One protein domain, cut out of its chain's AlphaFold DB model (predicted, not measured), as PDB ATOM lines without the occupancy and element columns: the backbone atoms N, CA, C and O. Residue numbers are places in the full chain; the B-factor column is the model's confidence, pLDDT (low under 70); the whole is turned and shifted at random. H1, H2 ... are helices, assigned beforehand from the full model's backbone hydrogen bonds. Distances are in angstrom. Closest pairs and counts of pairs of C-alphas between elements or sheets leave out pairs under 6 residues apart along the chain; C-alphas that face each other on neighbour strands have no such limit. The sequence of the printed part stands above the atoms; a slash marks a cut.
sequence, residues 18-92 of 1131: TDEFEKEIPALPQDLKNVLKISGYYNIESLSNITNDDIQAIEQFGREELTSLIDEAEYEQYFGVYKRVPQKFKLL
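Overview. This is residues 18 to 92 of the 1131 residues of an uncharacterized protein of Photinus pyralis (UniProt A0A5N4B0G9). H4, the longest helix, runs along one side of a small rounded cluster; H2 sits in the middle with H6 packed on it, and H1 and H3 lie at the end away from H5 and H6. The 75 printed residues have six named helices, H1 to H6, and no named strand: all helix. It is compact, radius of gyration of the C-alphas 12.1 A, spanning 31 by 24 by 21 A.

Arrangement. From H4, residues 52 to 64, look to H2, residues 30 to 38: they only just touch, with 3 pairs of C-alphas within 8 A, by residues 58 to 62 of H4 alone, closest at C-alphas Val 35 and Gly 62, 7.5 A. H6, residues 72 to 82, touches H2, closest at C-alphas Asp 31 and Tyr 78, 4.5 A. H5, residues 66 to 69, and H4 meet only through their link. H1, residues 18 to 24, and H3, residues 44 to 48, are close but not clearly touching. O i to N i+4 pairs are within hydrogen-bond range throughout H2, H3 and H4, in 1 of 3 in H1 and 2 of 7 in H6, with i+3 pairs 1 of 4 and 4 of 8.

Along the chain. Find C-alpha 52 at (9.041, -32.166, 88.080); H4 runs 18.3 A to C-alpha 64 at (19.727, -28.381, 102.509).

Size, cuts and confidence. The links between helices are tight, the printed part has no cut, and residues 18 to 27 are under pLDDT 70.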
ATOM      1  N   THR A  18      -5.418 -33.472 107.465       46.38
ATOM      2  CA  THR A  18      -4.492 -34.612 107.642       46.38
ATOM      3  C   THR A  18      -5.168 -35.986 107.548       46.38
ATOM      4  O   THR A  18      -4.528 -36.944 107.120       46.38
ATOM      5  N   ASP A  19      -6.464 -36.079 107.871       49.84
ATOM      6  CA  ASP A  19      -7.245 -37.330 107.837       49.84
ATOM      7  C   ASP A  19      -7.717 -37.736 106.422       49.84
ATOM      8  O   ASP A  19      -8.137 -38.881 106.220       49.84
ATOM      9  N   GLU A  20      -7.681 -36.820 105.446       51.75
ATOM     10  CA  GLU A  20      -8.006 -37.099 104.036       51.75
ATOM     11  C   GLU A  20      -6.777 -37.566 103.245       51.75
ATOM     12  O   GLU A  20      -6.872 -38.536 102.491       51.75
ATOM     13  N   PHE A  21      -5.604 -36.966 103.485       57.69
ATOM     14  CA  PHE A  21      -4.340 -37.332 102.828       57.69
ATOM     15  C   PHE A  21      -3.964 -38.812 103.038       57.69
ATOM     16  O   PHE A  21      -3.548 -39.493 102.100       57.69
ATOM     17  N   GLU A  22      -4.160 -39.349 104.250       59.94
ATOM     18  CA  GLU A  22      -3.831 -40.752 104.557       59.94
ATOM     19  C   GLU A  22      -4.818 -41.766 103.966       59.94
ATOM     20  O   GLU A  22      -4.442 -42.914 103.728       59.94
ATOM     21  N   LYS A  23      -6.062 -41.351 103.691       61.66
ATOM     22  CA  LYS A  23      -7.093 -42.214 103.089       61.66
ATOM     23  C   LYS A  23      -6.997 -42.285 101.569       61.66
ATOM     24  O   LYS A  23      -7.367 -43.303 100.992       61.66
ATOM     25  N   GLU A  24      -6.528 -41.219 100.926       57.03
ATOM     26  CA  GLU A  24      -6.549 -41.078  99.467       57.03
ATOM     27  C   GLU A  24      -5.290 -41.640  98.775       57.03
ATOM     28  O   GLU A  24      -5.389 -42.062  97.622       57.03
ATOM     29  N   ILE A  25      -4.131 -41.726  99.457       62.41
ATOM     30  CA  ILE A  25      -2.862 -42.209  98.864       62.41
ATOM     31  C   ILE A  25      -2.184 -43.310  99.718       62.41
ATOM     32  O   ILE A  25      -1.124 -43.100 100.322       62.41
ATOM     33  N   PRO A  26      -2.744 -44.532  99.790       55.53
ATOM     34  CA  PRO A  26      -2.166 -45.613 100.594       55.53
ATOM     35  C   PRO A  26      -0.817 -46.131 100.059       55.53
ATOM     36  O   PRO A  26      -0.014 -46.615 100.849       55.53
ATOM     37  N   ALA A  27      -0.525 -45.963  98.762       60.72
ATOM     38  CA  ALA A  27       0.613 -46.587  98.073       60.72
ATOM     39  C   ALA A  27       1.978 -45.870  98.195       60.72
ATOM     40  O   ALA A  27       2.972 -46.399  97.700       60.72
ATOM     41  N   LEU A  28       2.063 -44.684  98.818       72.56
ATOM     42  CA  LEU A  28       3.357 -44.017  99.039       72.56
ATOM     43  C   LEU A  28       4.026 -44.515 100.338       72.56
ATOM     44  O   LEU A  28       3.341 -44.586 101.368       72.56
ATOM     45  N   PRO A  29       5.339 -44.818 100.310       78.19
ATOM     46  CA  PRO A  29       6.133 -45.110 101.502       78.19
ATOM     47  C   PRO A  29       6.014 -44.028 102.582       78.19
ATOM     48  O   PRO A  29       5.783 -42.852 102.286       78.19
ATOM     49  N   GLN A  30       6.120 -44.435 103.848       82.00
ATOM     50  CA  GLN A  30       5.847 -43.549 104.983       82.00
ATOM     51  C   GLN A  30       6.868 -42.410 105.099       82.00
ATOM     52  O   GLN A  30       6.484 -41.284 105.405       82.00
ATOM     53  N   ASP A  31       8.131 -42.688 104.789       82.62
ATOM     54  CA  ASP A  31       9.206 -41.698 104.716       82.62
ATOM     55  C   ASP A  31       8.897 -40.597 103.701       82.62
ATOM     56  O   ASP A  31       8.955 -39.407 104.009       82.62
ATOM     57  N   LEU A  32       8.421 -40.985 102.520       83.81
ATOM     58  CA  LEU A  32       8.016 -40.044 101.485       83.81
ATOM     59  C   LEU A  32       6.794 -39.204 101.879       83.81
ATOM     60  O   LEU A  32       6.743 -38.009 101.597       83.81
ATOM     61  N   LYS A  33       5.811 -39.805 102.556       85.44
ATOM     62  CA  LYS A  33       4.641 -39.078 103.077       85.44
ATOM     63  C   LYS A  33       5.043 -38.021 104.101       85.44
ATOM     64  O   LYS A  33       4.471 -36.934 104.101       85.44
ATOM     65  N   ASN A  34       6.008 -38.338 104.955       86.56
ATOM     66  CA  ASN A  34       6.506 -37.418 105.967       86.56
ATOM     67  C   ASN A  34       7.234 -36.231 105.318       86.56
ATOM     68  O   ASN A  34       6.931 -35.086 105.656       86.56
ATOM     69  N   VAL A  35       8.088 -36.489 104.316       86.12
ATOM     70  CA  VAL A  35       8.769 -35.437 103.538       86.12
ATOM     71  C   VAL A  35       7.767 -34.538 102.801       86.12
ATOM     72  O   VAL A  35       7.862 -33.321 102.880       86.12
ATOM     73  N   LEU A  36       6.740 -35.098 102.154       85.00
ATOM     74  CA  LEU A  36       5.719 -34.293 101.464       85.00
ATOM     75  C   LEU A  36       4.923 -33.405 102.427       85.00
ATOM     76  O   LEU A  36       4.664 -32.245 102.116       85.00
ATOM     77  N   LYS A  37       4.557 -33.928 103.607       84.81
ATOM     78  CA  LYS A  37       3.818 -33.165 104.624       84.81
ATOM     79  C   LYS A  37       4.635 -31.976 105.132       84.81
ATOM     80  O   LYS A  37       4.093 -30.875 105.202       84.81
ATOM     81  N   ILE A  38       5.913 -32.187 105.457       84.31
ATOM     82  CA  ILE A  38       6.776 -31.119 105.980       84.31
ATOM     83  C   ILE A  38       7.173 -30.109 104.893       84.31
ATOM     84  O   ILE A  38       7.277 -28.925 105.182       84.31
ATOM     85  N   SER A  39       7.257 -30.538 103.628       81.69
ATOM     86  CA  SER A  39       7.431 -29.650 102.469       81.69
ATOM     87  C   SER A  39       6.139 -28.942 102.016       81.69
ATOM     88  O   SER A  39       6.132 -28.309 100.966       81.69
ATOM     89  N   GLY A  40       5.031 -29.044 102.765       79.19
ATOM     90  CA  GLY A  40       3.791 -28.301 102.494       79.19
ATOM     91  C   GLY A  40       2.790 -28.971 101.539       79.19
ATOM     92  O   GLY A  40       1.717 -28.421 101.300       79.19
ATOM     93  N   TYR A  41       3.066 -30.185 101.055       81.31
ATOM     94  CA  TYR A  41       2.209 -30.960 100.144       81.31
ATOM     95  C   TYR A  41       1.292 -31.931 100.909       81.31
ATOM     96  O   TYR A  41       1.366 -33.151 100.746       81.31
ATOM     97  N   TYR A  42       0.430 -31.400 101.780       75.00
ATOM     98  CA  TYR A  42      -0.436 -32.191 102.676       75.00
ATOM     99  C   TYR A  42      -1.927 -32.206 102.285       75.00
ATOM    100  O   TYR A  42      -2.736 -32.771 103.022       75.00
ATOM    101  N   ASN A  43      -2.320 -31.605 101.151       75.19
ATOM    102  CA  ASN A  43      -3.708 -31.602 100.659       75.19
ATOM    103  C   ASN A  43      -3.815 -32.113  99.206       75.19
ATOM    104  O   ASN A  43      -2.853 -32.067  98.443       75.19
ATOM    105  N   ILE A  44      -4.994 -32.613  98.821       71.75
ATOM    106  CA  ILE A  44      -5.213 -33.285  97.526       71.75
ATOM    107  C   ILE A  44      -4.958 -32.348  96.337       71.75
ATOM    108  O   ILE A  44      -4.401 -32.777  95.330       71.75
ATOM    109  N   GLU A  45      -5.328 -31.072  96.448       72.50
ATOM    110  CA  GLU A  45      -5.216 -30.105  95.354       72.50
ATOM    111  C   GLU A  45      -3.747 -29.771  95.032       72.50
ATOM    112  O   GLU A  45      -3.353 -29.830  93.865       72.50
ATOM    113  N   SER A  46      -2.911 -29.558  96.058       77.75
ATOM    114  CA  SER A  46      -1.459 -29.330  95.921       77.75
ATOM    115  C   SER A  46      -0.716 -30.533  95.325       77.75
ATOM    116  O   SER A  46       0.100 -30.371  94.422       77.75
ATOM    117  N   LEU A  47      -1.043 -31.759  95.744       78.56
ATOM    118  CA  LEU A  47      -0.433 -32.985  95.198       78.56
ATOM    119  C   LEU A  47      -0.920 -33.315  93.792       78.56
ATOM    120  O   LEU A  47      -0.177 -33.885  92.987       78.56
ATOM    121  N   SER A  48      -2.175 -32.973  93.489       78.69
ATOM    122  CA  SER A  48      -2.733 -33.208  92.166       78.69
ATOM    123  C   SER A  48      -1.947 -32.450  91.110       78.69
ATOM    124  O   SER A  48      -1.827 -32.972  90.025       78.69
ATOM    125  N   ASN A  49      -1.323 -31.305  91.404       78.56
ATOM    126  CA  ASN A  49      -0.611 -30.502  90.404       78.56
ATOM    127  C   ASN A  49       0.921 -30.530  90.504       78.56
ATOM    128  O   ASN A  49       1.562 -29.741  89.819       78.56
ATOM    129  N   ILE A  50       1.500 -31.450  91.281       82.06
ATOM    130  CA  ILE A  50       2.953 -31.526  91.480       82.06
ATOM    131  C   ILE A  50       3.714 -31.705  90.151       82.06
ATOM    132  O   ILE A  50       3.445 -32.618  89.363       82.06
ATOM    133  N   THR A  51       4.666 -30.815  89.890       83.12
ATOM    134  CA  THR A  51       5.508 -30.812  88.686       83.12
ATOM    135  C   THR A  51       6.862 -31.484  88.942       83.12
ATOM    136  O   THR A  51       7.198 -31.865  90.064       83.12
ATOM    137  N   ASN A  52       7.671 -31.676  87.891       80.19
ATOM    138  CA  ASN A  52       9.041 -32.166  88.080       80.19
ATOM    139  C   ASN A  52       9.918 -31.153  88.830       80.19
ATOM    140  O   ASN A  52      10.827 -31.582  89.539       80.19
ATOM    141  N   ASP A  53       9.637 -29.859  88.683       82.56
ATOM    142  CA  ASP A  53      10.387 -28.786  89.336       82.56
ATOM    143  C   ASP A  53      10.056 -28.753  90.831       82.56
ATOM    144  O   ASP A  53      10.959 -28.681  91.659       82.56
ATOM    145  N   ASP A  54       8.791 -28.988  91.192       85.50
ATOM    146  CA  ASP A  54       8.367 -29.164  92.586       85.50
ATOM    147  C   ASP A  54       9.050 -30.372  93.244       85.50
ATOM    148  O   ASP A  54       9.498 -30.309  94.386       85.50
ATOM    149  N   ILE A  55       9.190 -31.482  92.510       85.31
ATOM    150  CA  ILE A  55       9.922 -32.669  92.979       85.31
ATOM    151  C   ILE A  55      11.403 -32.337  93.212       85.31
ATOM    152  O   ILE A  55      11.982 -32.823  94.185       85.31
ATOM    153  N   GLN A  56      12.025 -31.526  92.350       84.81
ATOM    154  CA  GLN A  56      13.407 -31.079  92.548       84.81
ATOM    155  C   GLN A  56      13.532 -30.139  93.751       84.81
ATOM    156  O   GLN A  56      14.462 -30.307  94.538       84.81
ATOM    157  N   ALA A  57      12.572 -29.232  93.945       86.62
ATOM    158  CA  ALA A  57      12.517 -28.347  95.104       86.62
ATOM    159  C   ALA A  57      12.365 -29.135  96.417       86.62
ATOM    160  O   ALA A  57      13.056 -28.848  97.389       86.62
ATOM    161  N   ILE A  58      11.546 -30.193  96.438       89.00
ATOM    162  CA  ILE A  58      11.410 -31.088  97.601       89.00
ATOM    163  C   ILE A  58      12.718 -31.840  97.880       89.00
ATOM    164  O   ILE A  58      13.118 -32.000  99.033       89.00
ATOM    165  N   GLU A  59      13.410 -32.312  96.841       89.69
ATOM    166  CA  GLU A  59      14.719 -32.953  97.007       89.69
ATOM    167  C   GLU A  59      15.779 -31.980  97.530       89.69
ATOM    168  O   GLU A  59      16.604 -32.376  98.350       89.69
ATOM    169  N   GLN A  60      15.761 -30.731  97.064       88.50
ATOM    170  CA  GLN A  60      16.660 -29.681  97.532       88.50
ATOM    171  C   GLN A  60      16.378 -29.323  98.993       88.50
ATOM    172  O   GLN A  60      17.293 -29.384  99.808       88.50
ATOM    173  N   PHE A  61      15.110 -29.097  99.347       91.25
ATOM    174  CA  PHE A  61      14.669 -28.883 100.725       91.25
ATOM    175  C   PHE A  61      15.096 -30.035 101.645       91.25
ATOM    176  O   PHE A  61      15.612 -29.813 102.738       91.25
ATOM    177  N   GLY A  62      14.958 -31.282 101.180       86.31
ATOM    178  CA  GLY A  62      15.431 -32.459 101.905       86.31
ATOM    179  C   GLY A  62      16.943 -32.448 102.170       86.31
ATOM    180  O   GLY A  62      17.375 -32.829 103.254       86.31
ATOM    181  N   ARG A  63      17.757 -32.011 101.204       87.81
ATOM    182  CA  ARG A  63      19.223 -31.980 101.346       87.81
ATOM    183  C   ARG A  63      19.710 -30.824 102.216       87.81
ATOM    184  O   ARG A  63      20.595 -31.029 103.038       87.81
ATOM    185  N   GLU A  64      19.155 -29.635 102.007       83.81
ATOM    186  CA  GLU A  64      19.727 -28.381 102.509       83.81
ATOM    187  C   GLU A  64      19.095 -27.926 103.827       83.81
ATOM    188  O   GLU A  64      19.797 -27.407 104.691       83.81
ATOM    189  N   GLU A  65      17.793 -28.159 104.013       85.31
ATOM    190  CA  GLU A  65      17.039 -27.575 105.128       85.31
ATOM    191  C   GLU A  65      16.501 -28.630 106.095       85.31
ATOM    192  O   GLU A  65      16.536 -28.433 107.311       85.31
ATOM    193  N   LEU A  66      16.049 -29.783 105.595       86.94
ATOM    194  CA  LEU A  66      15.314 -30.753 106.406       86.94
ATOM    195  C   LEU A  66      16.147 -31.336 107.558       86.94
ATOM    196  O   LEU A  66      15.604 -31.524 108.639       86.94
ATOM    197  N   THR A  67      17.454 -31.555 107.385       85.38
ATOM    198  CA  THR A  67      18.348 -32.018 108.469       85.38
ATOM    199  C   THR A  67      18.469 -31.035 109.632       85.38
ATOM    200  O   THR A  67      18.790 -31.451 110.737       85.38
ATOM    201  N   SER A  68      18.213 -29.744 109.407       86.00
ATOM    202  CA  SER A  68      18.184 -28.738 110.477       86.00
ATOM    203  C   SER A  68      16.838 -28.677 111.208       86.00
ATOM    204  O   SER A  68      16.756 -28.133 112.306       86.00
ATOM    205  N   LEU A  69      15.786 -29.236 110.599       84.00
ATOM    206  CA  LEU A  69      14.410 -29.187 111.094       84.00
ATOM    207  C   LEU A  69      13.994 -30.448 111.859       84.00
ATOM    208  O   LEU A  69      12.975 -30.415 112.548       84.00
ATOM    209  N   ILE A  70      14.740 -31.548 111.724       85.38
ATOM    210  CA  ILE A  70      14.440 -32.830 112.374       85.38
ATOM    211  C   ILE A  70      15.687 -33.400 113.058       85.38
ATOM    212  O   ILE A  70      16.801 -33.241 112.563       85.38
ATOM    213  N   ASP A  71      15.502 -34.103 114.177       83.81
ATOM    214  CA  ASP A  71      16.605 -34.704 114.936       83.81
ATOM    215  C   ASP A  71      17.220 -35.915 114.200       83.81
ATOM    216  O   ASP A  71      16.525 -36.655 113.498       83.81
ATOM    217  N   GLU A  72      18.511 -36.207 114.421       81.62
ATOM    218  CA  GLU A  72      19.204 -37.344 113.772       81.62
ATOM    219  C   GLU A  72      18.527 -38.703 114.028       81.62
ATOM    220  O   GLU A  72      18.543 -39.590 113.171       81.62
ATOM    221  N   ALA A  73      17.883 -38.872 115.190       84.56
ATOM    222  CA  ALA A  73      17.125 -40.079 115.528       84.56
ATOM    223  C   ALA A  73      15.886 -40.281 114.633       84.56
ATOM    224  O   ALA A  73      15.399 -41.404 114.484       84.56
ATOM    225  N   GLU A  74      15.390 -39.211 114.013       84.19
ATOM    226  CA  GLU A  74      14.235 -39.219 113.119       84.19
ATOM    227  C   GLU A  74      14.636 -39.361 111.647       84.19
ATOM    228  O   GLU A  74      13.773 -39.596 110.802       84.19
ATOM    229  N   TYR A  75      15.933 -39.318 111.316       88.19
ATOM    230  CA  TYR A  75      16.405 -39.388 109.929       88.19
ATOM    231  C   TYR A  75      15.920 -40.633 109.184       88.19
ATOM    232  O   TYR A  75      15.638 -40.569 107.990       88.19
ATOM    233  N   GLU A  76      15.759 -41.767 109.865       86.25
ATOM    234  CA  GLU A  76      15.196 -42.977 109.257       86.25
ATOM    235  C   GLU A  76      13.749 -42.792 108.776       86.25
ATOM    236  O   GLU A  76      13.366 -43.359 107.755       86.25
ATOM    237  N   GLN A  77      12.968 -41.958 109.465       86.81
ATOM    238  CA  GLN A  77      11.554 -41.723 109.175       86.81
ATOM    239  C   GLN A  77      11.309 -40.712 108.052       86.81
ATOM    240  O   GLN A  77      10.166 -40.597 107.618       86.81
ATOM    241  N   TYR A  78      12.327 -39.976 107.601       88.19
ATOM    242  CA  TYR A  78      12.203 -38.960 106.545       88.19
ATOM    243  C   TYR A  78      13.151 -39.227 105.370       88.19
ATOM    244  O   TYR A  78      12.755 -39.119 104.213       88.19
ATOM    245  N   PHE A  79      14.392 -39.639 105.639       86.19
ATOM    246  CA  PHE A  79      15.401 -39.886 104.606       86.19
ATOM    247  C   PHE A  79      15.456 -41.345 104.132       86.19
ATOM    248  O   PHE A  79      16.102 -41.624 103.117       86.19
ATOM    249  N   GLY A  80      14.808 -42.280 104.836       85.44
ATOM    250  CA  GLY A  80      14.725 -43.690 104.449       85.44
ATOM    251  C   GLY A  80      16.102 -44.304 104.174       85.44
ATOM    252  O   GLY A  80      16.979 -44.329 105.043       85.44
ATOM    253  N   VAL A  81      16.339 -44.762 102.939       83.88
ATOM    254  CA  VAL A  81      17.641 -45.330 102.524       83.88
ATOM    255  C   VAL A  81      18.806 -44.330 102.610       83.88
ATOM    256  O   VAL A  81      19.960 -44.741 102.717       83.88
ATOM    257  N   TYR A  82      18.521 -43.024 102.616       86.56
ATOM    258  CA  TYR A  82      19.506 -41.948 102.749       86.56
ATOM    259  C   TYR A  82      19.759 -41.527 104.202       86.56
ATOM    260  O   TYR A  82      20.525 -40.596 104.420       86.56
ATOM    261  N   LYS A  83      19.204 -42.223 105.208       84.75
ATOM    262  CA  LYS A  83      19.350 -41.868 106.636       84.75
ATOM    263  C   LYS A  83      20.792 -41.664 107.112       84.75
ATOM    264  O   LYS A  83      21.036 -40.865 108.004       84.75
ATOM    265  N   ARG A  84      21.753 -42.380 106.515       84.25
ATOM    266  CA  ARG A  84      23.188 -42.268 106.843       84.25
ATOM    267  C   ARG A  84      23.904 -41.152 106.077       84.25
ATOM    268  O   ARG A  84      24.995 -40.767 106.474       84.25
ATOM    269  N   VAL A  85      23.328 -40.669 104.972       87.81
ATOM    270  CA  VAL A  85      23.886 -39.581 104.149       87.81
ATOM    271  C   VAL A  85      22.755 -38.664 103.636       87.81
ATOM    272  O   VAL A  85      22.483 -38.647 102.430       87.81
ATOM    273  N   PRO A  86      22.088 -37.890 104.518       86.50
ATOM    274  CA  PRO A  86      20.943 -37.048 104.139       86.50
ATOM    275  C   PRO A  86      21.277 -35.983 103.090       86.50
ATOM    276  O   PRO A  86      20.461 -35.668 102.234       86.50
ATOM    277  N   GLN A  87      22.528 -35.516 103.067       85.38
ATOM    278  CA  GLN A  87      23.042 -34.556 102.081       85.38
ATOM    279  C   GLN A  87      22.960 -35.060 100.628       85.38
ATOM    280  O   GLN A  87      23.027 -34.285  99.679       85.38
ATOM    281  N   LYS A  88      22.800 -36.376 100.424       86.31
ATOM    282  CA  LYS A  88      22.581 -36.996  99.106       86.31
ATOM    283  C   LYS A  88      21.124 -37.395  98.872       86.31
ATOM    284  O   LYS A  88      20.857 -38.155  97.936       86.31
ATOM    285  N   PHE A  89      20.202 -36.924  99.712       90.88
ATOM    286  CA  PHE A  89      18.791 -37.255  99.608       90.88
ATOM    287  C   PHE A  89      18.275 -36.950  98.208       90.88
ATOM    288  O   PHE A  89      18.459 -35.864  97.660       90.88
ATOM    289  N   LYS A  90      17.642 -37.957  97.621       86.56
ATOM    290  CA  LYS A  90      16.902 -37.844  96.375       86.56
ATOM    291  C   LYS A  90      15.740 -38.816  96.424       86.56
ATOM    292  O   LYS A  90      15.847 -39.918  96.962       86.56
ATOM    293  N   LEU A  91      14.635 -38.438  95.817       86.88
ATOM    294  CA  LEU A  91      13.516 -39.321  95.593       86.88
ATOM    295  C   LEU A  91      13.944 -40.393  94.592       86.88
ATOM    296  O   LEU A  91      14.370 -40.111  93.467       86.88
ATOM    297  N   LEU A  92      13.850 -41.652  95.017       85.81
ATOM    298  CA  LEU A  92      14.199 -42.786  94.172       85.81
ATOM    299  C   LEU A  92      13.370 -42.757  92.875       85.81
ATOM    300  O   LEU A  92      12.209 -42.341  92.901       85.81
TER     301      LEU A  92